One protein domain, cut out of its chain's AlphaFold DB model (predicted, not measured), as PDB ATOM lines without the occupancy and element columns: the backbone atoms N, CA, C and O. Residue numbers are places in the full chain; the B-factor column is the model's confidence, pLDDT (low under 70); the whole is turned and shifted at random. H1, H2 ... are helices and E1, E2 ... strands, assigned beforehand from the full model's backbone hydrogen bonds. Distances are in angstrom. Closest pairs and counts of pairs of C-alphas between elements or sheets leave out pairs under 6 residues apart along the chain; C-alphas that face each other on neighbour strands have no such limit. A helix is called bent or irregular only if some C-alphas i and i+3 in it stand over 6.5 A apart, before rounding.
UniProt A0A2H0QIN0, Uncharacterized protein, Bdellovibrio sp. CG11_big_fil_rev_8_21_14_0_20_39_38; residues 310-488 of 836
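This is residues 310 to 488 of the 836 residues of an uncharacterized protein of Bdellovibrio sp. CG11_big_fil_rev_8_21_14_0_20_39_38 (UniProt A0A2H0QIN0). One eight-stranded sheet is folded back on itself into a flattened, nearly closed barrel, with E7, E6 and E3 facing E5, E2, E1 and E8 and with E4 as the hinge. H2 crosses the outside of the E6 and E3 wall, H1 is on the opposite face at one end, and the loops 323 to 334 and 351 to 366 lie at opposite ends of the long axis. The printed part has 179 residues, with eight named strands and two named helices along the chain as E1 E2 E3 E4 E5 H1 E6 E7 E8 H2, mostly strand. The antiparallel sheet has the order E7 E6 E3 E4 E5 E2 E1 E8. The whole is compact, with a radius of gyration of the C-alphas of 17.0 A, and elongated, spanning 63 by 37 by 27 A.

E1 is residues 310 to 322, from C-alpha 310 at (57.317, 22.826, -26.294), 31.7 A long. E2, residues 335 to 350, measures 43.5 A; E3, 367 to 378, 34.3 A; E4, 393 to 406, 33.7 A; E5, 409 to 419, 30.9 A. H1 is residues 420 to 426, E6 430 to 438, E7 445 to 452 and E8 458 to 462. H2, residues 473 to 487, measures 21.4 A and ends at C-alpha 487, (41.496, 24.293, -13.751).

The sheet is twisted and curled, the way across it turning by 123 degrees. E3, E4 and E5 form a meander, each strand the antiparallel neighbour of the one before; with E2 beside E5 they make a Greek key. In the hairpin E3 and E4, N 371 and O 401 are 2.8 A apart. E4 bends by 69 degrees at residue 396, and its pairing is staggered: with E5 it covers residues 405 to 406, where N 406 and O 409 are 3.0 A apart. N 343 of E2 and O 412 of E5 are 2.7 A apart. Between the edge strands E7 and E8, the closest C-alphas, Gly 450 and Val 461, are 6.3 A apart. H2 is on the sheet at a height of 9.1 A, only just over E6 and E3 with 3 C-alphas each, and runs across the strands at 82 degrees to E3 on the local plane; its closest C-alphas to E3 are Leu 486 and Val 374, 6.4 A. H1 is on the opposite face; its Lys 425 and Ser 377 of E3 have C-alphas 6.1 A apart. H1 is irregular, C-alphas 421 and 424 being 7.2 A apart. In H2 every O i to N i+4 pair is within hydrogen-bond range; in H1 1 of 3 is, beside 3 of 4 O i to N i+3 pairs.

The C-alphas farthest apart, Glu 331 and Arg 356, are 65.2 A apart. The printed part has no cut. The links E1 to E2, E2 to E3 and E3 to E4 are long. The mean pLDDT of the printed part is 83.7; 29 residues are under 70, among them 353 to 359 and 466 to 475.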
ATOM      1  N   LEU A 310      58.247  23.159 -25.228       89.50
ATOM      2  CA  LEU A 310      57.317  22.826 -26.294       89.50
ATOM      3  C   LEU A 310      56.788  24.122 -26.914       89.50
ATOM      4  O   LEU A 310      56.386  25.034 -26.199       89.50
ATOM      5  N   VAL A 311      56.761  24.175 -28.239       90.94
ATOM      6  CA  VAL A 311      56.289  25.316 -29.020       90.94
ATOM      7  C   VAL A 311      55.130  24.858 -29.893       90.94
ATOM      8  O   VAL A 311      55.200  23.822 -30.563       90.94
ATOM      9  N   VAL A 312      54.046  25.629 -29.891       92.00
ATOM     10  CA  VAL A 312      52.880  25.407 -30.751       92.00
ATOM     11  C   VAL A 312      52.575  26.723 -31.453       92.00
ATOM     12  O   VAL A 312      51.883  27.571 -30.903       92.00
ATOM     13  N   ASP A 313      53.090  26.893 -32.669       86.12
ATOM     14  CA  ASP A 313      52.977  28.161 -33.409       86.12
ATOM     15  C   ASP A 313      51.622  28.335 -34.094       86.12
ATOM     16  O   ASP A 313      51.156  29.448 -34.352       86.12
ATOM     17  N   LYS A 314      50.989  27.217 -34.449       90.00
ATOM     18  CA  LYS A 314      49.814  27.213 -35.306       90.00
ATOM     19  C   LYS A 314      48.810  26.178 -34.845       90.00
ATOM     20  O   LYS A 314      49.143  25.027 -34.574       90.00
ATOM     21  N   MET A 315      47.558  26.606 -34.838       92.69
ATOM     22  CA  MET A 315      46.404  25.752 -34.625       92.69
ATOM     23  C   MET A 315      45.464  25.903 -35.812       92.69
ATOM     24  O   MET A 315      45.078  27.017 -36.172       92.69
ATOM     25  N   ARG A 316      45.081  24.784 -36.421       93.12
ATOM     26  CA  ARG A 316      43.991  24.740 -37.394       93.12
ATOM     27  C   ARG A 316      42.819  24.020 -36.761       93.12
ATOM     28  O   ARG A 316      43.001  22.986 -36.133       93.12
ATOM     29  N   TYR A 317      41.618  24.544 -36.944       91.25
ATOM     30  CA  TYR A 317      40.420  23.829 -36.541       91.25
ATOM     31  C   TYR A 317      39.338  23.923 -37.610       91.25
ATOM     32  O   TYR A 317      39.302  24.868 -38.401       91.25
ATOM     33  N   THR A 318      38.483  22.905 -37.650       86.75
ATOM     34  CA  THR A 318      37.364  22.791 -38.588       86.75
ATOM     35  C   THR A 318      36.106  22.423 -37.815       86.75
ATOM     36  O   THR A 318      36.116  21.436 -37.087       86.75
ATOM     37  N   PHE A 319      35.030  23.196 -37.943       83.56
ATOM     38  CA  PHE A 319      33.746  22.855 -37.335       83.56
ATOM     39  C   PHE A 319      33.131  21.653 -38.058       83.56
ATOM     40  O   PHE A 319      32.870  21.716 -39.261       83.56
ATOM     41  N   VAL A 320      32.904  20.568 -37.318       84.56
ATOM     42  CA  VAL A 320      32.338  19.313 -37.833       84.56
ATOM     43  C   VAL A 320      30.813  19.371 -37.800       84.56
ATOM     44  O   VAL A 320      30.158  19.029 -38.782       84.56
ATOM     45  N   GLY A 321      30.243  19.840 -36.689       77.31
ATOM     46  CA  GLY A 321      28.801  19.855 -36.481       77.31
ATOM     47  C   GLY A 321      28.418  19.946 -35.006       77.31
ATOM     48  O   GLY A 321      29.266  20.117 -34.128       77.31
ATOM     49  N   ASN A 322      27.118  19.856 -34.739       81.75
ATOM     50  CA  ASN A 322      26.624  19.605 -33.387       81.75
ATOM     51  C   ASN A 322      26.538  18.087 -33.195       81.75
ATOM     52  O   ASN A 322      26.072  17.408 -34.109       81.75
ATOM     53  N   GLU A 323      26.921  17.582 -32.024       83.75
ATOM     54  CA  GLU A 323      26.706  16.168 -31.696       83.75
ATOM     55  C   GLU A 323      25.210  15.898 -31.535       83.75
ATOM     56  O   GLU A 323      24.515  16.603 -30.793       83.75
ATOM     57  N   ASP A 324      24.699  14.892 -32.245       77.50
ATOM     58  CA  ASP A 324      23.265  14.586 -32.281       77.50
ATOM     59  C   ASP A 324      22.745  14.120 -30.911       77.50
ATOM     60  O   ASP A 324      21.622  14.456 -30.528       77.50
ATOM     61  N   ASP A 325      23.574  13.416 -30.141       84.56
ATOM     62  CA  ASP A 325      23.327  13.022 -28.756       84.56
ATOM     63  C   ASP A 325      23.958  13.998 -27.750       84.56
ATOM     64  O   ASP A 325      24.026  13.701 -26.559       84.56
ATOM     65  N   GLY A 326      24.399  15.178 -28.197       86.25
ATOM     66  CA  GLY A 326      25.061  16.200 -27.386       86.25
ATOM     67  C   GLY A 326      24.113  17.140 -26.641       86.25
ATOM     68  O   GLY A 326      24.567  18.006 -25.891       86.25
ATOM     69  N   PHE A 327      22.797  17.017 -26.831       91.06
ATOM     70  CA  PHE A 327      21.815  17.893 -26.189       91.06
ATOM     71  C   PHE A 327      21.567  17.487 -24.736       91.06
ATOM     72  O   PHE A 327      21.325  16.323 -24.413       91.06
ATOM     73  N   ARG A 328      21.607  18.458 -23.827       93.81
ATOM     74  CA  ARG A 328      21.347  18.260 -22.398       93.81
ATOM     75  C   ARG A 328      20.369  19.317 -21.928       93.81
ATOM     76  O   ARG A 328      20.563  20.496 -22.202       93.81
ATOM     77  N   ILE A 329      19.345  18.897 -21.196       94.12
ATOM     78  CA  ILE A 329      18.423  19.812 -20.523       94.12
ATOM     79  C   ILE A 329      18.288  19.437 -19.051       94.12
ATOM     80  O   ILE A 329      18.539  18.291 -18.669       94.12
ATOM     81  N   ASN A 330      17.886  20.402 -18.231       94.94
ATOM     82  CA  ASN A 330      17.479  20.173 -16.848       94.94
ATOM     83  C   ASN A 330      15.990  20.471 -16.642       94.94
ATOM     84  O   ASN A 330      15.270  20.849 -17.567       94.94
ATOM     85  N   GLU A 331      15.515  20.308 -15.412       95.06
ATOM     86  CA  GLU A 331      14.138  20.584 -15.011       95.06
ATOM     87  C   GLU A 331      13.732  22.057 -15.179       95.06
ATOM     88  O   GLU A 331      12.547  22.356 -15.272       95.06
ATOM     89  N   PHE A 332      14.686  22.981 -15.315       95.00
ATOM     90  CA  PHE A 332      14.427  24.393 -15.617       95.00
ATOM     91  C   PHE A 332      14.409  24.691 -17.119       95.00
ATOM     92  O   PHE A 332      14.219  25.846 -17.519       95.00
ATOM     93  N   LEU A 333      14.548  23.658 -17.956       94.25
ATOM     94  CA  LEU A 333      14.662  23.757 -19.411       94.25
ATOM     95  C   LEU A 333      15.844  24.638 -19.844       94.25
ATOM     96  O   LEU A 333      15.812  25.261 -20.910       94.25
ATOM     97  N   GLU A 334      16.886  24.701 -19.013       93.56
ATOM     98  CA  GLU A 334      18.184  25.208 -19.437       93.56
ATOM     99  C   GLU A 334      18.761  24.203 -20.427       93.56
ATOM    100  O   GLU A 334      18.767  23.001 -20.164       93.56
ATOM    101  N   LEU A 335      19.202  24.696 -21.579       92.00
ATOM    102  CA  LEU A 335      19.712  23.876 -22.666       92.00
ATOM    103  C   LEU A 335      21.231  23.988 -22.725       92.00
ATOM    104  O   LEU A 335      21.780  25.089 -22.702       92.00
ATOM    105  N   SER A 336      21.896  22.851 -22.877       92.75
ATOM    106  CA  SER A 336      23.271  22.759 -23.335       92.75
ATOM    107  C   SER A 336      23.348  21.904 -24.594       92.75
ATOM    108  O   SER A 336      22.568  20.965 -24.766       92.75
ATOM    109  N   LEU A 337      24.276  22.240 -25.483       90.00
ATOM    110  CA  LEU A 337      24.570  21.451 -26.671       90.00
ATOM    111  C   LEU A 337      26.077  21.358 -26.894       90.00
ATOM    112  O   LEU A 337      26.819  22.290 -26.577       90.00
ATOM    113  N   VAL A 338      26.509  20.226 -27.438       90.00
ATOM    114  CA  VAL A 338      27.915  19.932 -27.721       90.00
ATOM    115  C   VAL A 338      28.221  20.232 -29.183       90.00
ATOM    116  O   VAL A 338      27.476  19.846 -30.086       90.00
ATOM    117  N   LYS A 339      29.323  20.948 -29.406       87.25
ATOM    118  CA  LYS A 339      29.848  21.274 -30.731       87.25
ATOM    119  C   LYS A 339      31.182  20.596 -30.955       87.25
ATOM    120  O   LYS A 339      32.076  20.732 -30.121       87.25
ATOM    121  N   SER A 340      31.324  19.968 -32.110       90.31
ATOM    122  CA  SER A 340      32.515  19.206 -32.456       90.31
ATOM    123  C   SER A 340      33.388  19.947 -33.444       90.31
ATOM    124  O   SER A 340      32.918  20.480 -34.455       90.31
ATOM    125  N   TYR A 341      34.682  19.969 -33.146       91.50
ATOM    126  CA  TYR A 341      35.702  20.590 -33.977       91.50
ATOM    127  C   TYR A 341      36.838  19.606 -34.222       91.50
ATOM    128  O   TYR A 341      37.372  19.014 -33.289       91.50
ATOM    129  N   GLN A 342      37.250  19.468 -35.477       94.56
ATOM    130  CA  GLN A 342      38.485  18.789 -35.833       94.56
ATOM    131  C   GLN A 342      39.641  19.750 -35.578       94.56
ATOM    132  O   GLN A 342      39.716  20.790 -36.228       94.56
ATOM    133  N   LEU A 343      40.521  19.415 -34.648       95.12
ATOM    134  CA  LEU A 343      41.678  20.194 -34.243       95.12
ATOM    135  C   LEU A 343      42.960  19.584 -34.814       95.12
ATOM    136  O   LEU A 343      43.217  18.394 -34.642       95.12
ATOM    137  N   GLU A 344      43.787  20.424 -35.426       96.00
ATOM    138  CA  GLU A 344      45.111  20.077 -35.924       96.00
ATOM    139  C   GLU A 344      46.180  21.002 -35.331       96.00
ATOM    140  O   GLU A 344      46.108  22.229 -35.466       96.00
ATOM    141  N   LEU A 345      47.181  20.397 -34.690       94.81
ATOM    142  CA  LEU A 345      48.331  21.069 -34.084       94.81
ATOM    143  C   LEU A 345      49.633  20.472 -34.627       94.81
ATOM    144  O   LEU A 345      49.727  19.261 -34.825       94.81
ATOM    145  N   GLU A 346      50.645  21.319 -34.794       94.31
ATOM    146  CA  GLU A 346      52.004  20.938 -35.203       94.31
ATOM    147  C   GLU A 346      52.986  21.317 -34.082       94.31
ATOM    148  O   GLU A 346      53.608  22.381 -34.142       94.31
ATOM    149  N   PRO A 347      53.079  20.518 -33.000       93.81
ATOM    150  CA  PRO A 347      53.991  20.821 -31.908       93.81
ATOM    151  C   PRO A 347      55.449  20.623 -32.334       93.81
ATOM    152  O   PRO A 347      55.812  19.671 -33.032       93.81
ATOM    153  N   SER A 348      56.305  21.515 -31.858       91.56
ATOM    154  CA  SER A 348      57.744  21.495 -32.091       91.56
ATOM    155  C   SER A 348      58.498  21.737 -30.786       91.56
ATOM    156  O   SER A 348      57.927  22.177 -29.791       91.56
ATOM    157  N   LEU A 349      59.778  21.389 -30.759       87.44
ATOM    158  CA  LEU A 349      60.632  21.493 -29.583       87.44
ATOM    159  C   LEU A 349      61.677  22.580 -29.822       87.44
ATOM    160  O   LEU A 349      62.513  22.454 -30.722       87.44
ATOM    161  N   SER A 350      61.630  23.639 -29.021       84.88
ATOM    162  CA  SER A 350      62.702  24.628 -28.964       84.88
ATOM    163  C   SER A 350      63.696  24.214 -27.889       84.88
ATOM    164  O   SER A 350      63.312  23.963 -26.749       84.88
ATOM    165  N   PHE A 351      64.973  24.130 -28.253       75.62
ATOM    166  CA  PHE A 351      66.067  23.816 -27.328       75.62
ATOM    167  C   PHE A 351      66.749  25.084 -26.777       75.62
ATOM    168  O   PHE A 351      67.822  24.980 -26.186       75.62
ATOM    169  N   GLY A 352      66.138  26.258 -26.979       72.06
ATOM    170  CA  GLY A 352      66.743  27.556 -26.675       72.06
ATOM    171  C   GLY A 352      67.871  27.909 -27.647       72.06
ATOM    172  O   GLY A 352      67.929  27.404 -28.771       72.06
ATOM    173  N   HIS A 353      68.793  28.766 -27.210       61.78
ATOM    174  CA  HIS A 353      69.936  29.174 -28.023       61.78
ATOM    175  C   HIS A 353      70.960  28.032 -28.210       61.78
ATOM    176  O   HIS A 353      71.477  27.464 -27.244       61.78
ATOM    177  N   GLU A 354      71.316  27.716 -29.462       63.28
ATOM    178  CA  GLU A 354      72.459  26.844 -29.767       63.28
ATOM    179  C   GLU A 354      73.770  27.654 -29.746       63.28
ATOM    180  O   GLU A 354      73.782  28.865 -29.979       63.28
ATOM    181  N   PHE A 355      74.913  26.997 -29.516       65.00
ATOM    182  CA  PHE A 355      76.225  27.662 -29.422       65.00
ATOM    183  C   PHE A 355      76.647  28.393 -30.711       65.00
ATOM    184  O   PHE A 355      77.572  29.204 -30.686       65.00
ATOM    185  N   ARG A 356      75.967  28.134 -31.837       62.47
ATOM    186  CA  ARG A 356      76.198  28.769 -33.146       62.47
ATOM    187  C   ARG A 356      75.088  29.728 -33.596       62.47
ATOM    188  O   ARG A 356      75.163  30.227 -34.718       62.47
ATOM    189  N   GLY A 357      74.095  30.010 -32.753       59.88
ATOM    190  CA  GLY A 357      72.991  30.924 -33.059       59.88
ATOM    191  C   GLY A 357      71.611  30.332 -32.774       59.88
ATOM    192  O   GLY A 357      71.481  29.242 -32.225       59.88
ATOM    193  N   ASP A 358      70.575  31.081 -33.139       59.22
ATOM    194  CA  ASP A 358      69.183  30.688 -32.934       59.22
ATOM    195  C   ASP A 358      68.768  29.656 -33.995       59.22
ATOM    196  O   ASP A 358      68.633  29.973 -35.183       59.22
ATOM    197  N   VAL A 359      68.643  28.392 -33.590       64.81
ATOM    198  CA  VAL A 359      68.073  27.343 -34.435       64.81
ATOM    199  C   VAL A 359      66.616  27.226 -34.043       64.81
ATOM    200  O   VAL A 359      66.298  26.842 -32.922       64.81
ATOM    201  N   GLY A 360      65.739  27.581 -34.982       73.00
ATOM    202  CA  GLY A 360      64.300  27.546 -34.759       73.00
ATOM    203  C   GLY A 360      63.787  26.171 -34.295       73.00
ATOM    204  O   GLY A 360      64.504  25.166 -34.368       73.00
ATOM    205  N   PRO A 361      62.525  26.107 -33.842       83.94
ATOM    206  CA  PRO A 361      61.944  24.902 -33.261       83.94
ATOM    207  C   PRO A 361      62.094  23.669 -34.166       83.94
ATOM    208  O   PRO A 361      61.889  23.730 -35.381       83.94
ATOM    209  N   ARG A 362      62.448  22.520 -33.579       84.25
ATOM    210  CA  ARG A 362      62.592  21.247 -34.302       84.25
ATOM    211  C   ARG A 362      61.267  20.476 -34.275       84.25
ATOM    212  O   ARG A 362      60.672  20.364 -33.203       84.25
ATOM    213  N   PRO A 363      60.799  19.901 -35.397       84.00
ATOM    214  CA  PRO A 363      59.547  19.156 -35.410       84.00
ATOM    215  C   PRO A 363      59.661  17.900 -34.543       84.00
ATOM    216  O   PRO A 363      60.668  17.186 -34.576       84.00
ATOM    217  N   MET A 364      58.610  17.624 -33.780       86.12
ATOM    218  CA  MET A 364      58.420  16.329 -33.135       86.12
ATOM    219  C   MET A 364      57.723  15.393 -34.122       86.12
ATOM    220  O   MET A 364      57.030  15.872 -35.008       86.12
ATOM    221  N   PHE A 365      57.892  14.074 -33.996       84.06
ATOM    222  CA  PHE A 365      57.262  13.128 -34.930       84.06
ATOM    223  C   PHE A 365      56.199  12.266 -34.262       84.06
ATOM    224  O   PHE A 365      55.116  12.136 -34.821       84.06
ATOM    225  N   ASN A 366      56.475  11.730 -33.067       86.12
ATOM    226  CA  ASN A 366      55.562  10.827 -32.361       86.12
ATOM    227  C   ASN A 366      55.540  11.085 -30.846       86.12
ATOM    228  O   ASN A 366      56.531  11.543 -30.268       86.12
ATOM    229  N   GLY A 367      54.433  10.751 -30.186       88.69
ATOM    230  CA  GLY A 367      54.302  10.879 -28.731       88.69
ATOM    231  C   GLY A 367      52.856  10.922 -28.254       88.69
ATOM    232  O   GLY A 367      51.941  11.090 -29.056       88.69
ATOM    233  N   GLN A 368      52.646  10.802 -26.944       93.19
ATOM    234  CA  GLN A 368      51.339  11.014 -26.319       93.19
ATOM    235  C   GLN A 368      51.336  12.317 -25.525       93.19
ATOM    236  O   GLN A 368      52.255  12.591 -24.750       93.19
ATOM    237  N   PHE A 369      50.278  13.098 -25.704       95.12
ATOM    238  CA  PHE A 369      50.095  14.381 -25.045       95.12
ATOM    239  C   PHE A 369      48.724  14.451 -24.395       95.12
ATOM    240  O   PHE A 369      47.751  13.921 -24.918       95.12
ATOM    241  N   ARG A 370      48.621  15.166 -23.284       96.31
ATOM    242  CA  ARG A 370      47.352  15.648 -22.760       96.31
ATOM    243  C   ARG A 370      47.081  17.028 -23.338       96.31
ATOM    244  O   ARG A 370      47.899  17.934 -23.177       96.31
ATOM    245  N   ILE A 371      45.942  17.188 -24.002       95.94
ATOM    246  CA  ILE A 371      45.457  18.484 -24.465       95.94
ATOM    247  C   ILE A 371      44.378  18.993 -23.515       95.94
ATOM    248  O   ILE A 371      43.404  18.298 -23.240       95.94
ATOM    249  N   GLN A 372      44.539  20.222 -23.036       96.25
ATOM    250  CA  GLN A 372      43.509  20.961 -22.317       96.25
ATOM    251  C   GLN A 372      43.157  22.195 -23.136       96.25
ATOM    252  O   GLN A 372      44.003  23.048 -23.392       96.25
ATOM    253  N   PHE A 373      41.906  22.277 -23.563       95.06
ATOM    254  CA  PHE A 373      41.384  23.365 -24.371       95.06
ATOM    255  C   PHE A 373      40.341  24.120 -23.554       95.06
ATOM    256  O   PHE A 373      39.396  23.516 -23.050       95.06
ATOM    257  N   VAL A 374      40.495  25.434 -23.425       94.88
ATOM    258  CA  VAL A 374      39.545  26.300 -22.723       94.88
ATOM    259  C   VAL A 374      39.146  27.443 -23.634       94.88
ATOM    260  O   VAL A 374      39.994  28.192 -24.114       94.88
ATOM    261  N   LEU A 375      37.842  27.586 -23.843       92.38
ATOM    262  CA  LEU A 375      37.269  28.674 -24.613       92.38
ATOM    263  C   LEU A 375      36.795  29.783 -23.681       92.38
ATOM    264  O   LEU A 375      36.018  29.537 -22.758       92.38
ATOM    265  N   LEU A 376      37.237  31.003 -23.951       91.50
ATOM    266  CA  LEU A 376      36.978  32.186 -23.146       91.50
ATOM    267  C   LEU A 376      36.177  33.229 -23.928       91.50
ATOM    268  O   LEU A 376      36.396  33.419 -25.123       91.50
ATOM    269  N   SER A 377      35.303  33.952 -23.229       87.88
ATOM    270  CA  SER A 377      34.625  35.150 -23.733       87.88
ATOM    271  C   SER A 377      34.942  36.351 -22.854       87.88
ATOM    272  O   SER A 377      34.886  36.225 -21.631       87.88
ATOM    273  N   PRO A 378      35.195  37.534 -23.429       85.06
ATOM    274  CA  PRO A 378      35.297  38.759 -22.645       85.06
ATOM    275  C   PRO A 378      33.962  39.073 -21.950       85.06
ATOM    276  O   PRO A 378      32.886  38.877 -22.522       85.06
ATOM    277  N   LYS A 379      34.017  39.593 -20.717       82.81
ATOM    278  CA  LYS A 379      32.838  40.085 -19.978       82.81
ATOM    279  C   LYS A 379      32.286  41.384 -20.563       82.81
ATOM    280  O   LYS A 379      31.098  41.664 -20.420       82.81
ATOM    281  N   GLN A 380      33.142  42.200 -21.185       73.38
ATOM    282  CA  GLN A 380      32.771  43.486 -21.773       73.38
ATOM    283  C   GLN A 380      33.536  43.743 -23.072       73.38
ATOM    284  O   GLN A 380      34.762  43.779 -23.070       73.38
ATOM    285  N   GLY A 381      32.800  43.999 -24.158       64.44
ATOM    286  CA  GLY A 381      33.377  44.369 -25.454       64.44
ATOM    287  C   GLY A 381      34.318  43.313 -26.038       64.44
ATOM    288  O   GLY A 381      34.351  42.175 -25.587       64.44
ATOM    289  N   ASP A 382      35.076  43.704 -27.058       60.38
ATOM    290  CA  ASP A 382      36.206  42.917 -27.542       60.38
ATOM    291  C   ASP A 382      37.456  43.372 -26.773       60.38
ATOM    292  O   ASP A 382      37.807  44.553 -26.818       60.38
ATOM    293  N   MET A 383      38.130  42.455 -26.079       65.94
ATOM    294  CA  MET A 383      39.387  42.727 -25.372       65.94
ATOM    295  C   MET A 383      40.481  41.799 -25.892       65.94
ATOM    296  O   MET A 383      40.274  40.594 -26.011       65.94
ATOM    297  N   GLU A 384      41.655  42.351 -26.188       68.62
ATOM    298  CA  GLU A 384      42.859  41.541 -26.394       68.62
ATOM    299  C   GLU A 384      43.381  41.074 -25.040       68.62
ATOM    300  O   GLU A 384      43.411  41.866 -24.099       68.62
ATOM    301  N   ILE A 385      43.792  39.810 -24.923       68.88
ATOM    302  CA  ILE A 385      44.338  39.307 -23.662       68.88
ATOM    303  C   ILE A 385      45.712  39.907 -23.394       68.88
ATOM    304  O   ILE A 385      46.599  39.909 -24.245       68.88
ATOM    305  N   ASN A 386      45.868  40.390 -22.170       70.88
ATOM    306  CA  ASN A 386      47.129  40.767 -21.569       70.88
ATOM    307  C   ASN A 386      47.183  40.213 -20.139       70.88
ATOM    308  O   ASN A 386      46.204  39.664 -19.624       70.88
ATOM    309  N   ALA A 387      48.327  40.376 -19.480       66.19
ATOM    310  CA  ALA A 387      48.529  39.833 -18.142       66.19
ATOM    311  C   ALA A 387      47.526  40.348 -17.094       66.19
ATOM    312  O   ALA A 387      47.260  39.689 -16.095       66.19
ATOM    313  N   THR A 388      46.951  41.529 -17.328       73.31
ATOM    314  CA  THR A 388      46.124  42.243 -16.350       73.31
ATOM    315  C   THR A 388      44.623  42.031 -16.518       73.31
ATOM    316  O   THR A 388      43.879  42.380 -15.609       73.31
ATOM    317  N   ASN A 389      44.163  41.479 -17.646       82.56
ATOM    318  CA  ASN A 389      42.734  41.419 -17.971       82.56
ATOM    319  C   ASN A 389      42.174  40.003 -18.142       82.56
ATOM    320  O   ASN A 389      40.989  39.854 -18.430       82.56
ATOM    321  N   LEU A 390      42.969  38.948 -17.942       82.94
ATOM    322  CA  LEU A 390      42.480  37.569 -18.065       82.94
ATOM    323  C   LEU A 390      41.346  37.249 -17.063       82.94
ATOM    324  O   LEU A 390      40.468  36.426 -17.337       82.94
ATOM    325  N   SER A 391      41.304  37.940 -15.919       85.25
ATOM    326  CA  SER A 391      40.195  37.891 -14.951       85.25
ATOM    327  C   SER A 391      38.861  38.393 -15.516       85.25
ATOM    328  O   SER A 391      37.787  38.006 -15.031       85.25
ATOM    329  N   ASP A 392      38.913  39.219 -16.559       87.50
ATOM    330  CA  ASP A 392      37.758  39.822 -17.217       87.50
ATOM    331  C   ASP A 392      37.177  38.926 -18.320       87.50
ATOM    332  O   ASP A 392      36.322  39.359 -19.092       87.50
ATOM    333  N   PHE A 393      37.601  37.660 -18.364       88.62
ATOM    334  CA  PHE A 393      37.065  36.635 -19.251       88.62
ATOM    335  C   PHE A 393      36.275  35.572 -18.479       88.62
ATOM    336  O   PHE A 393      36.709  35.070 -17.434       88.62
ATOM    337  N   ASP A 394      35.124  35.201 -19.027       89.25
ATOM    338  CA  ASP A 394      34.320  34.060 -18.598       89.25
ATOM    339  C   ASP A 394      34.743  32.810 -19.373       89.25
ATOM    340  O   ASP A 394      34.994  32.872 -20.578       89.25
ATOM    341  N   VAL A 395      34.788  31.664 -18.694       91.94
ATOM    342  CA  VAL A 395      34.938  30.368 -19.368       91.94
ATOM    343  C   VAL A 395      33.608  30.018 -20.030       91.94
ATOM    344  O   VAL A 395      32.584  30.001 -19.355       91.94
ATOM    345  N   LEU A 396      33.626  29.740 -21.333       90.38
ATOM    346  CA  LEU A 396      32.465  29.279 -22.100       90.38
ATOM    347  C   LEU A 396      32.404  27.755 -22.188       90.38
ATOM    348  O   LEU A 396      31.338  27.163 -22.049       90.38
ATOM    349  N   SER A 397      33.545  27.125 -22.459       92.88
ATOM    350  CA  SER A 397      33.629  25.685 -22.685       92.88
ATOM    351  C   SER A 397      35.030  25.163 -22.392       92.88
ATOM    352  O   SER A 397      36.000  25.926 -22.396       92.88
ATOM    353  N   ARG A 398      35.136  23.860 -22.132       93.94
ATOM    354  CA  ARG A 398      36.396  23.180 -21.836       93.94
ATOM    355  C   ARG A 398      36.398  21.768 -22.408       93.94
ATOM    356  O   ARG A 398      35.380  21.084 -22.358       93.94
ATOM    357  N   TYR A 399      37.571  21.331 -22.848       94.50
ATOM    358  CA  TYR A 399      37.863  19.967 -23.266       94.50
ATOM    359  C   TYR A 399      39.210  19.515 -22.682       94.50
ATOM    360  O   TYR A 399      40.135  20.317 -22.549       94.50
ATOM    361  N   ASP A 400      39.314  18.247 -22.290       94.94
ATOM    362  CA  ASP A 400      40.521  17.645 -21.711       94.94
ATOM    363  C   ASP A 400      40.605  16.184 -22.165       94.94
ATOM    364  O   ASP A 400      39.684  15.410 -21.900       94.94
ATOM    365  N   SER A 401      41.664  15.817 -22.887       95.69
ATOM    366  CA  SER A 401      41.835  14.455 -23.406       95.69
ATOM    367  C   SER A 401      43.302  14.111 -23.654       95.69
ATOM    368  O   SER A 401      44.154  14.992 -23.779       95.69
ATOM    369  N   VAL A 402      43.598  12.816 -23.750       96.81
ATOM    370  CA  VAL A 402      44.899  12.310 -24.199       96.81
ATOM    371  C   VAL A 402      44.843  12.099 -25.710       96.81
ATOM    372  O   VAL A 402      43.942  11.444 -26.226       96.81
ATOM    373  N   VAL A 403      45.819  12.659 -26.414       96.44
ATOM    374  CA  VAL A 403      45.931  12.670 -27.870       96.44
ATOM    375  C   VAL A 403      47.291  12.141 -28.304       96.44
ATOM    376  O   VAL A 403      48.278  12.207 -27.568       96.44
ATOM    377  N   GLU A 404      47.349  11.609 -29.519       95.38
ATOM    378  CA  GLU A 404      48.568  11.050 -30.094       95.38
ATOM    379  C   GLU A 404      49.121  11.983 -31.178       95.38
ATOM    380  O   GLU A 404      48.396  12.435 -32.065       95.38
ATOM    381  N   LEU A 405      50.417  12.263 -31.099       93.88
ATOM    382  CA  LEU A 405      51.196  12.894 -32.154       93.88
ATOM    383  C   LEU A 405      51.629  11.804 -33.138       93.88
ATOM    384  O   LEU A 405      52.288  10.847 -32.727       93.88
ATOM    385  N   ARG A 406      51.288  11.962 -34.418       92.62
ATOM    386  CA  ARG A 406      51.719  11.076 -35.509       92.62
ATOM    387  C   ARG A 406      52.227  11.907 -36.673       92.62
ATOM    388  O   ARG A 406      51.570  12.866 -37.074       92.62
ATOM    389  N   ASP A 407      53.393  11.552 -37.202       90.00
ATOM    390  CA  ASP A 407      54.039  12.258 -38.318       90.00
ATOM    391  C   ASP A 407      54.136  13.783 -38.097       90.00
ATOM    392  O   ASP A 407      54.006  14.588 -39.020       90.00
ATOM    393  N   GLY A 408      54.340  14.182 -36.839       89.31
ATOM    394  CA  GLY A 408      54.464  15.575 -36.409       89.31
ATOM    395  C   GLY A 408      53.172  16.378 -36.347       89.31
ATOM    396  O   GLY A 408      53.218  17.598 -36.191       89.31
ATOM    397  N   LYS A 409      52.019  15.707 -36.410       94.62
ATOM    398  CA  LYS A 409      50.702  16.330 -36.274       94.62
ATOM    399  C   LYS A 409      49.869  15.654 -35.199       94.62
ATOM    400  O   LYS A 409      49.820  14.430 -35.098       94.62
ATOM    401  N   ILE A 410      49.180  16.463 -34.409       95.50
ATOM    402  CA  ILE A 410      48.055  16.013 -33.592       95.50
ATOM    403  C   ILE A 410      46.811  16.345 -34.395       95.50
ATOM    404  O   ILE A 410      46.586  17.515 -34.678       95.50
ATOM    405  N   ASN A 411      46.022  15.338 -34.763       95.81
ATOM    406  CA  ASN A 411      44.745  15.517 -35.446       95.81
ATOM    407  C   ASN A 411      43.654  14.813 -34.634       95.81
ATOM    408  O   ASN A 411      43.576  13.587 -34.636       95.81
ATOM    409  N   THR A 412      42.853  15.582 -33.902       96.19
ATOM    410  CA  THR A 412      41.874  15.063 -32.936       96.19
ATOM    411  C   THR A 412      40.542  15.782 -33.075       96.19
ATOM    412  O   THR A 412      40.499  16.920 -33.532       96.19
ATOM    413  N   THR A 413      39.453  15.158 -32.642       95.38
ATOM    414  CA  THR A 413      38.156  15.830 -32.518       95.38
ATOM    415  C   THR A 413      37.980  16.293 -31.076       95.38
ATOM    416  O   THR A 413      38.193  15.517 -30.143       95.38
ATOM    417  N   ILE A 414      37.638  17.567 -30.886       94.31
ATOM    418  CA  ILE A 414      37.295  18.138 -29.584       94.31
ATOM    419  C   ILE A 414      35.797  18.414 -29.522       94.31
ATOM    420  O   ILE A 414      35.213  18.935 -30.472       94.31
ATOM    421  N   GLU A 415      35.202  18.093 -28.381       93.19
ATOM    422  CA  GLU A 415      33.782  18.275 -28.096       93.19
ATOM    423  C   GLU A 415      33.625  19.391 -27.068       93.19
ATOM    424  O   GLU A 415      34.056  19.274 -25.919       93.19
ATOM    425  N   LEU A 416      33.037  20.505 -27.491       91.62
ATOM    426  CA  LEU A 416      32.866  21.699 -26.675       91.62
ATOM    427  C   LEU A 416      31.396  21.832 -26.261       91.62
ATOM    428  O   LEU A 416      30.562  22.207 -27.091       91.62
ATOM    429  N   PRO A 417      31.043  21.530 -24.998       92.12
ATOM    430  CA  PRO A 417      29.704  21.776 -24.484       92.12
ATOM    431  C   PRO A 417      29.493  23.275 -24.245       92.12
ATOM    432  O   PRO A 417      30.319  23.932 -23.609       92.12
ATOM    433  N   PHE A 418      28.371  23.813 -24.715       88.75
ATOM    434  CA  PHE A 418      27.961  25.202 -24.498       88.75
ATOM    435  C   PHE A 418      26.602  25.254 -23.815       88.75
ATOM    436  O   PHE A 418      25.710  24.478 -24.162       88.75
ATOM    437  N   LEU A 419      26.409  26.195 -22.892       90.38
ATOM    438  CA  LEU A 419      25.070  26.579 -22.452       90.38
ATOM    439  C   LEU A 419      24.430  27.459 -23.527       90.38
ATOM    440  O   LEU A 419      25.059  28.384 -24.036       90.38
ATOM    441  N   PHE A 420      23.161  27.219 -23.841       86.88
ATOM    442  CA  PHE A 420      22.412  28.000 -24.827       86.88
ATOM    443  C   PHE A 420      22.384  29.492 -24.470       86.88
ATOM    444  O   PHE A 420      22.506  30.345 -25.344       86.88
ATOM    445  N   VAL A 421      22.311  29.815 -23.173       84.69
ATOM    446  CA  VAL A 421      22.346  31.197 -22.662       84.69
ATOM    447  C   VAL A 421      23.672  31.920 -22.916       84.69
ATOM    448  O   VAL A 421      23.691  33.148 -22.949       84.69
ATOM    449  N   ASP A 422      24.761  31.184 -23.146       84.94
ATOM    450  CA  ASP A 422      26.086  31.739 -23.428       84.94
ATOM    451  C   ASP A 422      26.352  31.922 -24.934       84.94
ATOM    452  O   ASP A 422      27.376  32.483 -25.321       84.94
ATOM    453  N   PHE A 423      25.426  31.531 -25.816       79.19
ATOM    454  CA  PHE A 423      25.587  31.697 -27.269       79.19
ATOM    455  C   PHE A 423      25.837  33.150 -27.698       79.19
ATOM    456  O   PHE A 423      26.719  33.378 -28.525       79.19
ATOM    457  N   PRO A 424      25.153  34.163 -27.126       76.94
ATOM    458  CA  PRO A 424      25.447  35.557 -27.431       76.94
ATOM    459  C   PRO A 424      26.884  35.961 -27.075       76.94
ATOM    460  O   PRO A 424      27.440  36.841 -27.730       76.94
ATOM    461  N   LYS A 425      27.493  35.316 -26.069       77.56
ATOM    462  CA  LYS A 425      28.899  35.522 -25.695       77.56
ATOM    463  C   LYS A 425      29.840  34.838 -26.686       77.56
ATOM    464  O   LYS A 425      30.836  35.431 -27.080       77.56
ATOM    465  N   ALA A 426      29.495  33.640 -27.156       73.31
ATOM    466  CA  ALA A 426      30.283  32.895 -28.144       73.31
ATOM    467  C   ALA A 426      30.379  33.581 -29.525       73.31
ATOM    468  O   ALA A 426      31.260  33.255 -30.310       73.31
ATOM    469  N   VAL A 427      29.493  34.542 -29.801       67.25
ATOM    470  CA  VAL A 427      29.479  35.396 -31.005       67.25
ATOM    471  C   VAL A 427      30.415  36.616 -30.882       67.25
ATOM    472  O   VAL A 427      30.661  37.345 -31.849       67.25
ATOM    473  N   THR A 428      30.931  36.887 -29.681       67.88
ATOM    474  CA  THR A 428      31.996  37.882 -29.479       67.88
ATOM    475  C   THR A 428      33.351  37.300 -29.885       67.88
ATOM    476  O   THR A 428      33.441  36.116 -30.203       67.88
ATOM    477  N   ARG A 429      34.424  38.103 -29.896       72.25
ATOM    478  CA  ARG A 429      35.774  37.567 -30.125       72.25
ATOM    479  C   ARG A 429      36.173  36.633 -28.983       72.25
ATOM    480  O   ARG A 429      36.708  37.079 -27.970       72.25
ATOM    481  N   THR A 430      35.907  35.341 -29.156       84.19
ATOM    482  CA  THR A 430      36.328  34.324 -28.195       84.19
ATOM    483  C   THR A 430      37.811  34.020 -28.335       84.19
ATOM    484  O   THR A 430      38.442  34.288 -29.361       84.19
ATOM    485  N   LEU A 431      38.388  33.473 -27.275       87.88
ATOM    486  CA  LEU A 431      39.800  33.141 -27.215       87.88
ATOM    487  C   LEU A 431      39.977  31.713 -26.719       87.88
ATOM    488  O   LEU A 431      39.351  31.313 -25.741       87.88
ATOM    489  N   ALA A 432      40.830  30.954 -27.395       91.50
ATOM    490  CA  ALA A 432      41.221  29.625 -26.966       91.50
ATOM    491  C   ALA A 432      42.530  29.697 -26.184       91.50
ATOM    492  O   ALA A 432      43.518  30.250 -26.667       91.50
ATOM    493  N   ILE A 433      42.541  29.085 -25.004       92.69
ATOM    494  CA  ILE A 433      43.757  28.678 -24.305       92.69
ATOM    495  C   ILE A 433      43.937  27.189 -24.568       92.69
ATOM    496  O   ILE A 433      43.049  26.392 -24.264       92.69
ATOM    497  N   VAL A 434      45.089  26.819 -25.117       94.44
ATOM    498  CA  VAL A 434      45.466  25.427 -25.347       94.44
ATOM    499  C   VAL A 434      46.704  25.134 -24.522       94.44
ATOM    500  O   VAL A 434      47.762  25.719 -24.752       94.44
ATOM    501  N   LYS A 435      46.574  24.220 -23.564       95.12
ATOM    502  CA  LYS A 435      47.711  23.610 -22.883       95.12
ATOM    503  C   LYS A 435      47.957  22.231 -23.476       95.12
ATOM    504  O   LYS A 435      47.046  21.408 -23.539       95.12
ATOM    505  N   LEU A 436      49.187  21.989 -23.902       95.00
ATOM    506  CA  LEU A 436      49.651  20.709 -24.410       95.00
ATOM    507  C   LEU A 436      50.765  20.208 -23.493       95.00
ATOM    508  O   LEU A 436      51.733  20.925 -23.274       95.00
ATOM    509  N   GLU A 437      50.624  19.012 -22.935       93.69
ATOM    510  CA  GLU A 437      51.537  18.456 -21.927       93.69
ATOM    511  C   GLU A 437      51.950  17.039 -22.329       93.69
ATOM    512  O   GLU A 437      51.088  16.207 -22.606       93.69
ATOM    513  N   ALA A 438      53.249  16.746 -22.402       91.00
ATOM    514  CA  ALA A 438      53.711  15.406 -22.758       91.00
ATOM    515  C   ALA A 438      53.453  14.414 -21.610       91.00
ATOM    516  O   ALA A 438      53.840  14.665 -20.471       91.00
ATOM    517  N   MET A 439      52.854  13.256 -21.909       90.62
ATOM    518  CA  MET A 439      52.460  12.274 -20.882       90.62
ATOM    519  C   MET A 439      53.659  11.663 -20.144       90.62
ATOM    520  O   MET A 439      53.603  11.466 -18.933       90.62
ATOM    521  N   ASP A 440      54.750  11.388 -20.864       84.00
ATOM    522  CA  ASP A 440      55.964  10.793 -20.286       84.00
ATOM    523  C   ASP A 440      56.819  11.817 -19.527       84.00
ATOM    524  O   ASP A 440      57.621  11.451 -18.669       84.00
ATOM    525  N   THR A 441      56.676  13.103 -19.869       82.69
ATOM    526  CA  THR A 441      57.488  14.190 -19.317       82.69
ATOM    527  C   THR A 441      56.632  15.449 -19.113       82.69
ATOM    528  O   THR A 441      56.707  16.364 -19.929       82.69
ATOM    529  N   PRO A 442      55.837  15.532 -18.028       82.75
ATOM    530  CA  PRO A 442      54.918  16.654 -17.758       82.75
ATOM    531  C   PRO A 442      55.560  18.053 -17.749       82.75
ATOM    532  O   PRO A 442      54.914  19.060 -18.042       82.75
ATOM    533  N   GLU A 443      56.857  18.124 -17.428       81.75
ATOM    534  CA  GLU A 443      57.656  19.357 -17.493       81.75
ATOM    535  C   GLU A 443      57.742  19.921 -18.922       81.75
ATOM    536  O   GLU A 443      57.869  21.129 -19.098       81.75
ATOM    537  N   LEU A 444      57.619  19.065 -19.943       85.19
ATOM    538  CA  LEU A 444      57.488  19.466 -21.337       85.19
ATOM    539  C   LEU A 444      56.022  19.800 -21.625       85.19
ATOM    540  O   LEU A 444      55.231  18.952 -22.053       85.19
ATOM    541  N   ASN A 445      55.667  21.060 -21.402       89.44
ATOM    542  CA  ASN A 445      54.360  21.589 -21.753       89.44
ATOM    543  C   ASN A 445      54.469  22.906 -22.529       89.44
ATOM    544  O   ASN A 445      55.481  23.600 -22.473       89.44
ATOM    545  N   ALA A 446      53.418  23.210 -23.280       90.69
ATOM    546  CA  ALA A 446      53.192  24.492 -23.926       90.69
ATOM    547  C   ALA A 446      51.837  25.013 -23.471       90.69
ATOM    548  O   ALA A 446      50.853  24.270 -23.495       90.69
ATOM    549  N   ILE A 447      51.766  26.292 -23.120       91.00
ATOM    550  CA  ILE A 447      50.498  26.998 -22.965       91.00
ATOM    551  C   ILE A 447      50.475  28.103 -24.004       91.00
ATOM    552  O   ILE A 447      51.266  29.049 -23.963       91.00
ATOM    553  N   VAL A 448      49.539  27.981 -24.932       90.31
ATOM    554  CA  VAL A 448      49.386  28.920 -26.029       90.31
ATOM    555  C   VAL A 448      47.979  29.490 -26.068       90.31
ATOM    556  O   VAL A 448      47.011  28.864 -25.633       90.31
ATOM    557  N   THR A 449      47.871  30.701 -26.594       89.38
ATOM    558  CA  THR A 449      46.606  31.412 -26.746       89.38
ATOM    559  C   THR A 449      46.440  31.967 -28.145       89.38
ATOM    560  O   THR A 449      47.405  32.381 -28.790       89.38
ATOM    561  N   GLY A 450      45.200  31.989 -28.617       87.94
ATOM    562  CA  GLY A 450      44.855  32.599 -29.888       87.94
ATOM    563  C   GLY A 450      43.360  32.882 -30.001       87.94
ATOM    564  O   GLY A 450      42.555  32.276 -29.288       87.94
ATOM    565  N   PRO A 451      42.962  33.806 -30.893       86.06
ATOM    566  CA  PRO A 451      41.554  34.021 -31.193       86.06
ATOM    567  C   PRO A 451      40.913  32.711 -31.651       86.06
ATOM    568  O   PRO A 451      41.486  31.971 -32.449       86.06
ATOM    569  N   PHE A 452      39.714  32.439 -31.157       85.50
ATOM    570  CA  PHE A 452      38.899  31.323 -31.600       85.50
ATOM    571  C   PHE A 452      37.607  31.885 -32.175       85.50
ATOM    572  O   PHE A 452      36.931  32.704 -31.558       85.50
ATOM    573  N   HIS A 453      37.295  31.458 -33.383       77.12
ATOM    574  CA  HIS A 453      36.097  31.822 -34.118       77.12
ATOM    575  C   HIS A 453      35.197  30.599 -34.148       77.12
ATOM    576  O   HIS A 453      35.418  29.680 -34.938       77.12
ATOM    577  N   ALA A 454      34.226  30.552 -33.239       67.12
ATOM    578  CA  ALA A 454      33.394  29.371 -33.033       67.12
ATOM    579  C   ALA A 454      32.409  29.120 -34.196       67.12
ATOM    580  O   ALA A 454      31.760  28.079 -34.259       67.12
ATOM    581  N   SER A 455      32.293  30.062 -35.135       59.22
ATOM    582  CA  SER A 455      31.401  29.950 -36.293       59.22
ATOM    583  C   SER A 455      32.040  29.516 -37.590       59.22
ATOM    584  O   SER A 455      31.336  29.164 -38.540       59.22
ATOM    585  N   THR A 456      33.359  29.637 -37.686       63.91
ATOM    586  CA  THR A 456      34.040  29.444 -38.954       63.91
ATOM    587  C   THR A 456      34.152  27.956 -39.230       63.91
ATOM    588  O   THR A 456      34.578  27.171 -38.383       63.91
ATOM    589  N   HIS A 457      33.762  27.555 -40.443       69.50
ATOM    590  CA  HIS A 457      33.846  26.150 -40.829       69.50
ATOM    591  C   HIS A 457      35.290  25.661 -40.795       69.50
ATOM    592  O   HIS A 457      35.528  24.546 -40.363       69.50
ATOM    593  N   GLN A 458      36.248  26.505 -41.177       80.00
ATOM    594  CA  GLN A 458      37.669  26.223 -41.063       80.00
ATOM    595  C   GLN A 458      38.425  27.512 -40.765       80.00
ATOM    596  O   GLN A 458      38.187  28.541 -41.401       80.00
ATOM    597  N   PHE A 459      39.361  27.456 -39.825       79.81
ATOM    598  CA  PHE A 459      40.208  28.594 -39.512       79.81
ATOM    599  C   PHE A 459      41.595  28.145 -39.075       79.81
ATOM    600  O   PHE A 459      41.788  27.054 -38.535       79.81
ATOM    601  N   SER A 460      42.577  28.998 -39.342       83.88
ATOM    602  CA  SER A 460      43.952  28.795 -38.925       83.88
ATOM    603  C   SER A 460      44.392  29.994 -38.111       83.88
ATOM    604  O   SER A 460      44.350  31.124 -38.591       83.88
ATOM    605  N   VAL A 461      44.853  29.730 -36.899       82.81
ATOM    606  CA  VAL A 461      45.240  30.740 -35.924       82.81
ATOM    607  C   VAL A 461      46.736  30.640 -35.688       82.81
ATOM    608  O   VAL A 461      47.256  29.546 -35.465       82.81
ATOM    609  N   GLY A 462      47.413  31.786 -35.746       82.06
ATOM    610  CA  GLY A 462      48.740  31.923 -35.162       82.06
ATOM    611  C   GLY A 462      48.594  31.959 -33.648       82.06
ATOM    612  O   GLY A 462      47.909  32.834 -33.113       82.06
ATOM    613  N   MET A 463      49.192  30.989 -32.983       83.69
ATOM    614  CA  MET A 463      49.156  30.859 -31.539       83.69
ATOM    615  C   MET A 463      50.320  31.653 -30.946       83.69
ATOM    616  O   MET A 463      51.402  31.725 -31.527       83.69
ATOM    617  N   ARG A 464      50.088  32.300 -29.806       81.31
ATOM    618  CA  ARG A 464      51.122  33.024 -29.065       81.31
ATOM    619  C   ARG A 464      51.386  32.310 -27.755       81.31
ATOM    620  O   ARG A 464      50.446  31.975 -27.034       81.31
ATOM    621  N   GLU A 465      52.656  32.097 -27.442       76.50
ATOM    622  CA  GLU A 465      53.065  31.594 -26.134       76.50
ATOM    623  C   GLU A 465      52.767  32.634 -25.054       76.50
ATOM    624  O   GLU A 465      53.073  33.819 -25.215       76.50
ATOM    625  N   PHE A 466      52.202  32.193 -23.931       66.25
ATOM    626  CA  PHE A 466      51.887  33.088 -22.815       66.25
ATOM    627  C   PHE A 466      53.130  33.738 -22.183       66.25
ATOM    628  O   PHE A 466      53.041  34.857 -21.681       66.25
ATOM    629  N   GLU A 467      54.295  33.094 -22.266       60.31
ATOM    630  CA  GLU A 467      55.561  33.635 -21.744       60.31
ATOM    631  C   GLU A 467      56.078  34.848 -22.526       60.31
ATOM    632  O   GLU A 467      56.855  35.640 -22.001       60.31
ATOM    633  N   SER A 468      55.609  35.054 -23.761       56.66
ATOM    634  CA  SER A 468      56.048  36.171 -24.607       56.66
ATOM    635  C   SER A 468      55.443  37.529 -24.226       56.66
ATOM    636  O   SER A 468      55.847  38.554 -24.779       56.66
ATOM    637  N   PHE A 469      54.469  37.563 -23.308       54.12
ATOM    638  CA  PHE A 469      53.705  38.778 -23.025       54.12
ATOM    639  C   PHE A 469      54.393  39.731 -22.037       54.12
ATOM    640  O   PHE A 469      54.239  40.938 -22.207       54.12
ATOM    641  N   GLU A 470      55.140  39.248 -21.033       52.97
ATOM    642  CA  GLU A 470      55.757  40.103 -20.002       52.97
ATOM    643  C   GLU A 470      56.984  39.454 -19.320       52.97
ATOM    644  O   GLU A 470      57.076  38.238 -19.200       52.97
ATOM    645  N   SER A 471      57.916  40.275 -18.818       52.38
ATOM    646  CA  SER A 471      59.096  39.837 -18.049       52.38
ATOM    647  C   SER A 471      58.890  39.962 -16.527       52.38
ATOM    648  O   SER A 471      58.428  41.006 -16.064       52.38
ATOM    649  N   GLY A 472      59.333  38.973 -15.738       67.12
ATOM    650  CA  GLY A 472      59.453  39.062 -14.268       67.12
ATOM    651  C   GLY A 472      58.201  38.648 -13.474       67.12
ATOM    652  O   GLY A 472      57.470  37.758 -13.892       67.12
ATOM    653  N   GLU A 473      57.943  39.293 -12.326       60.69
ATOM    654  CA  GLU A 473      56.870  38.948 -11.358       60.69
ATOM    655  C   GLU A 473      55.455  38.882 -11.962       60.69
ATOM    656  O   GLU A 473      54.593  38.138 -11.489       60.69
ATOM    657  N   LYS A 474      55.195  39.641 -13.029       64.56
ATOM    658  CA  LYS A 474      53.888  39.621 -13.690       64.56
ATOM    659  C   LYS A 474      53.627  38.341 -14.491       64.56
ATOM    660  O   LYS A 474      52.472  37.966 -14.680       64.56
ATOM    661  N   LEU A 475      54.681  37.644 -14.919       69.00
ATOM    662  CA  LEU A 475      54.551  36.349 -15.581       69.00
ATOM    663  C   LEU A 475      54.032  35.285 -14.604       69.00
ATOM    664  O   LEU A 475      53.216  34.447 -14.974       69.00
ATOM    665  N   GLU A 476      54.454  35.345 -13.339       72.50
ATOM    666  CA  GLU A 476      54.025  34.397 -12.308       72.50
ATOM    667  C   GLU A 476      52.542  34.572 -11.958       72.50
ATOM    668  O   GLU A 476      51.785  33.598 -11.943       72.50
ATOM    669  N   SER A 477      52.082  35.812 -11.762       70.81
ATOM    670  CA  SER A 477      50.662  36.095 -11.502       70.81
ATOM    671  C   SER A 477      49.766  35.764 -12.701       70.81
ATOM    672  O   SER A 477      48.656  35.243 -12.531       70.81
ATOM    673  N   LEU A 478      50.259  35.987 -13.923       72.25
ATOM    674  CA  LEU A 478      49.578  35.569 -15.142       72.25
ATOM    675  C   LEU A 478      49.486  34.045 -15.237       72.25
ATOM    676  O   LEU A 478      48.398  33.526 -15.481       72.25
ATOM    677  N   ASN A 479      50.581  33.325 -14.987       77.56
ATOM    678  CA  ASN A 479      50.599  31.864 -14.980       77.56
ATOM    679  C   ASN A 479      49.603  31.300 -13.962       77.56
ATOM    680  O   ASN A 479      48.843  30.396 -14.303       77.56
ATOM    681  N   LEU A 480      49.524  31.870 -12.756       81.31
ATOM    682  CA  LEU A 480      48.510  31.490 -11.766       81.31
ATOM    683  C   LEU A 480      47.086  31.708 -12.292       81.31
ATOM    684  O   LEU A 480      46.238  30.831 -12.143       81.31
ATOM    685  N   THR A 481      46.826  32.836 -12.956       81.31
ATOM    686  CA  THR A 481      45.500  33.142 -13.521       81.31
ATOM    687  C   THR A 481      45.147  32.211 -14.683       81.31
ATOM    688  O   THR A 481      44.014  31.750 -14.793       81.31
ATOM    689  N   VAL A 482      46.108  31.883 -15.547       84.56
ATOM    690  CA  VAL A 482      45.923  30.916 -16.638       84.56
ATOM    691  C   VAL A 482      45.648  29.527 -16.077       84.56
ATOM    692  O   VAL A 482      44.718  28.865 -16.533       84.56
ATOM    693  N   GLN A 483      46.406  29.095 -15.069       86.00
ATOM    694  CA  GLN A 483      46.168  27.821 -14.397       86.00
ATOM    695  C   GLN A 483      44.803  27.799 -13.705       86.00
ATOM    696  O   GLN A 483      44.118  26.784 -13.775       86.00
ATOM    697  N   ASP A 484      44.359  28.904 -13.103       87.44
ATOM    698  CA  ASP A 484      43.002  29.024 -12.560       87.44
ATOM    699  C   ASP A 484      41.944  28.822 -13.656       87.44
ATOM    700  O   ASP A 484      41.048  27.997 -13.497       87.44
ATOM    701  N   LYS A 485      42.091  29.459 -14.828       87.56
ATOM    702  CA  LYS A 485      41.176  29.256 -15.970       87.56
ATOM    703  C   LYS A 485      41.231  27.835 -16.536       87.56
ATOM    704  O   LYS A 485      40.182  27.278 -16.854       87.56
ATOM    705  N   LEU A 486      42.420  27.240 -16.637       86.50
ATOM    706  CA  LEU A 486      42.620  25.853 -17.074       86.50
ATOM    707  C   LEU A 486      42.018  24.846 -16.096       86.50
ATOM    708  O   LEU A 486      41.511  23.813 -16.523       86.50
ATOM    709  N   ASN A 487      42.047  25.145 -14.799       86.94
ATOM    710  CA  ASN A 487      41.496  24.293 -13.751       86.94
ATOM    711  C   ASN A 487      40.025  24.591 -13.450       86.94
ATOM    712  O   ASN A 487      39.360  23.748 -12.842       86.94
ATOM    713  N   HIS A 488      39.496  25.722 -13.923       85.94
ATOM    714  CA  HIS A 488      38.103  26.094 -13.740       85.94
ATOM    715  C   HIS A 488      37.192  24.970 -14.266       85.94
ATOM    716  O   HIS A 488      37.412  24.444 -15.369       85.94
TER     717      HIS A 488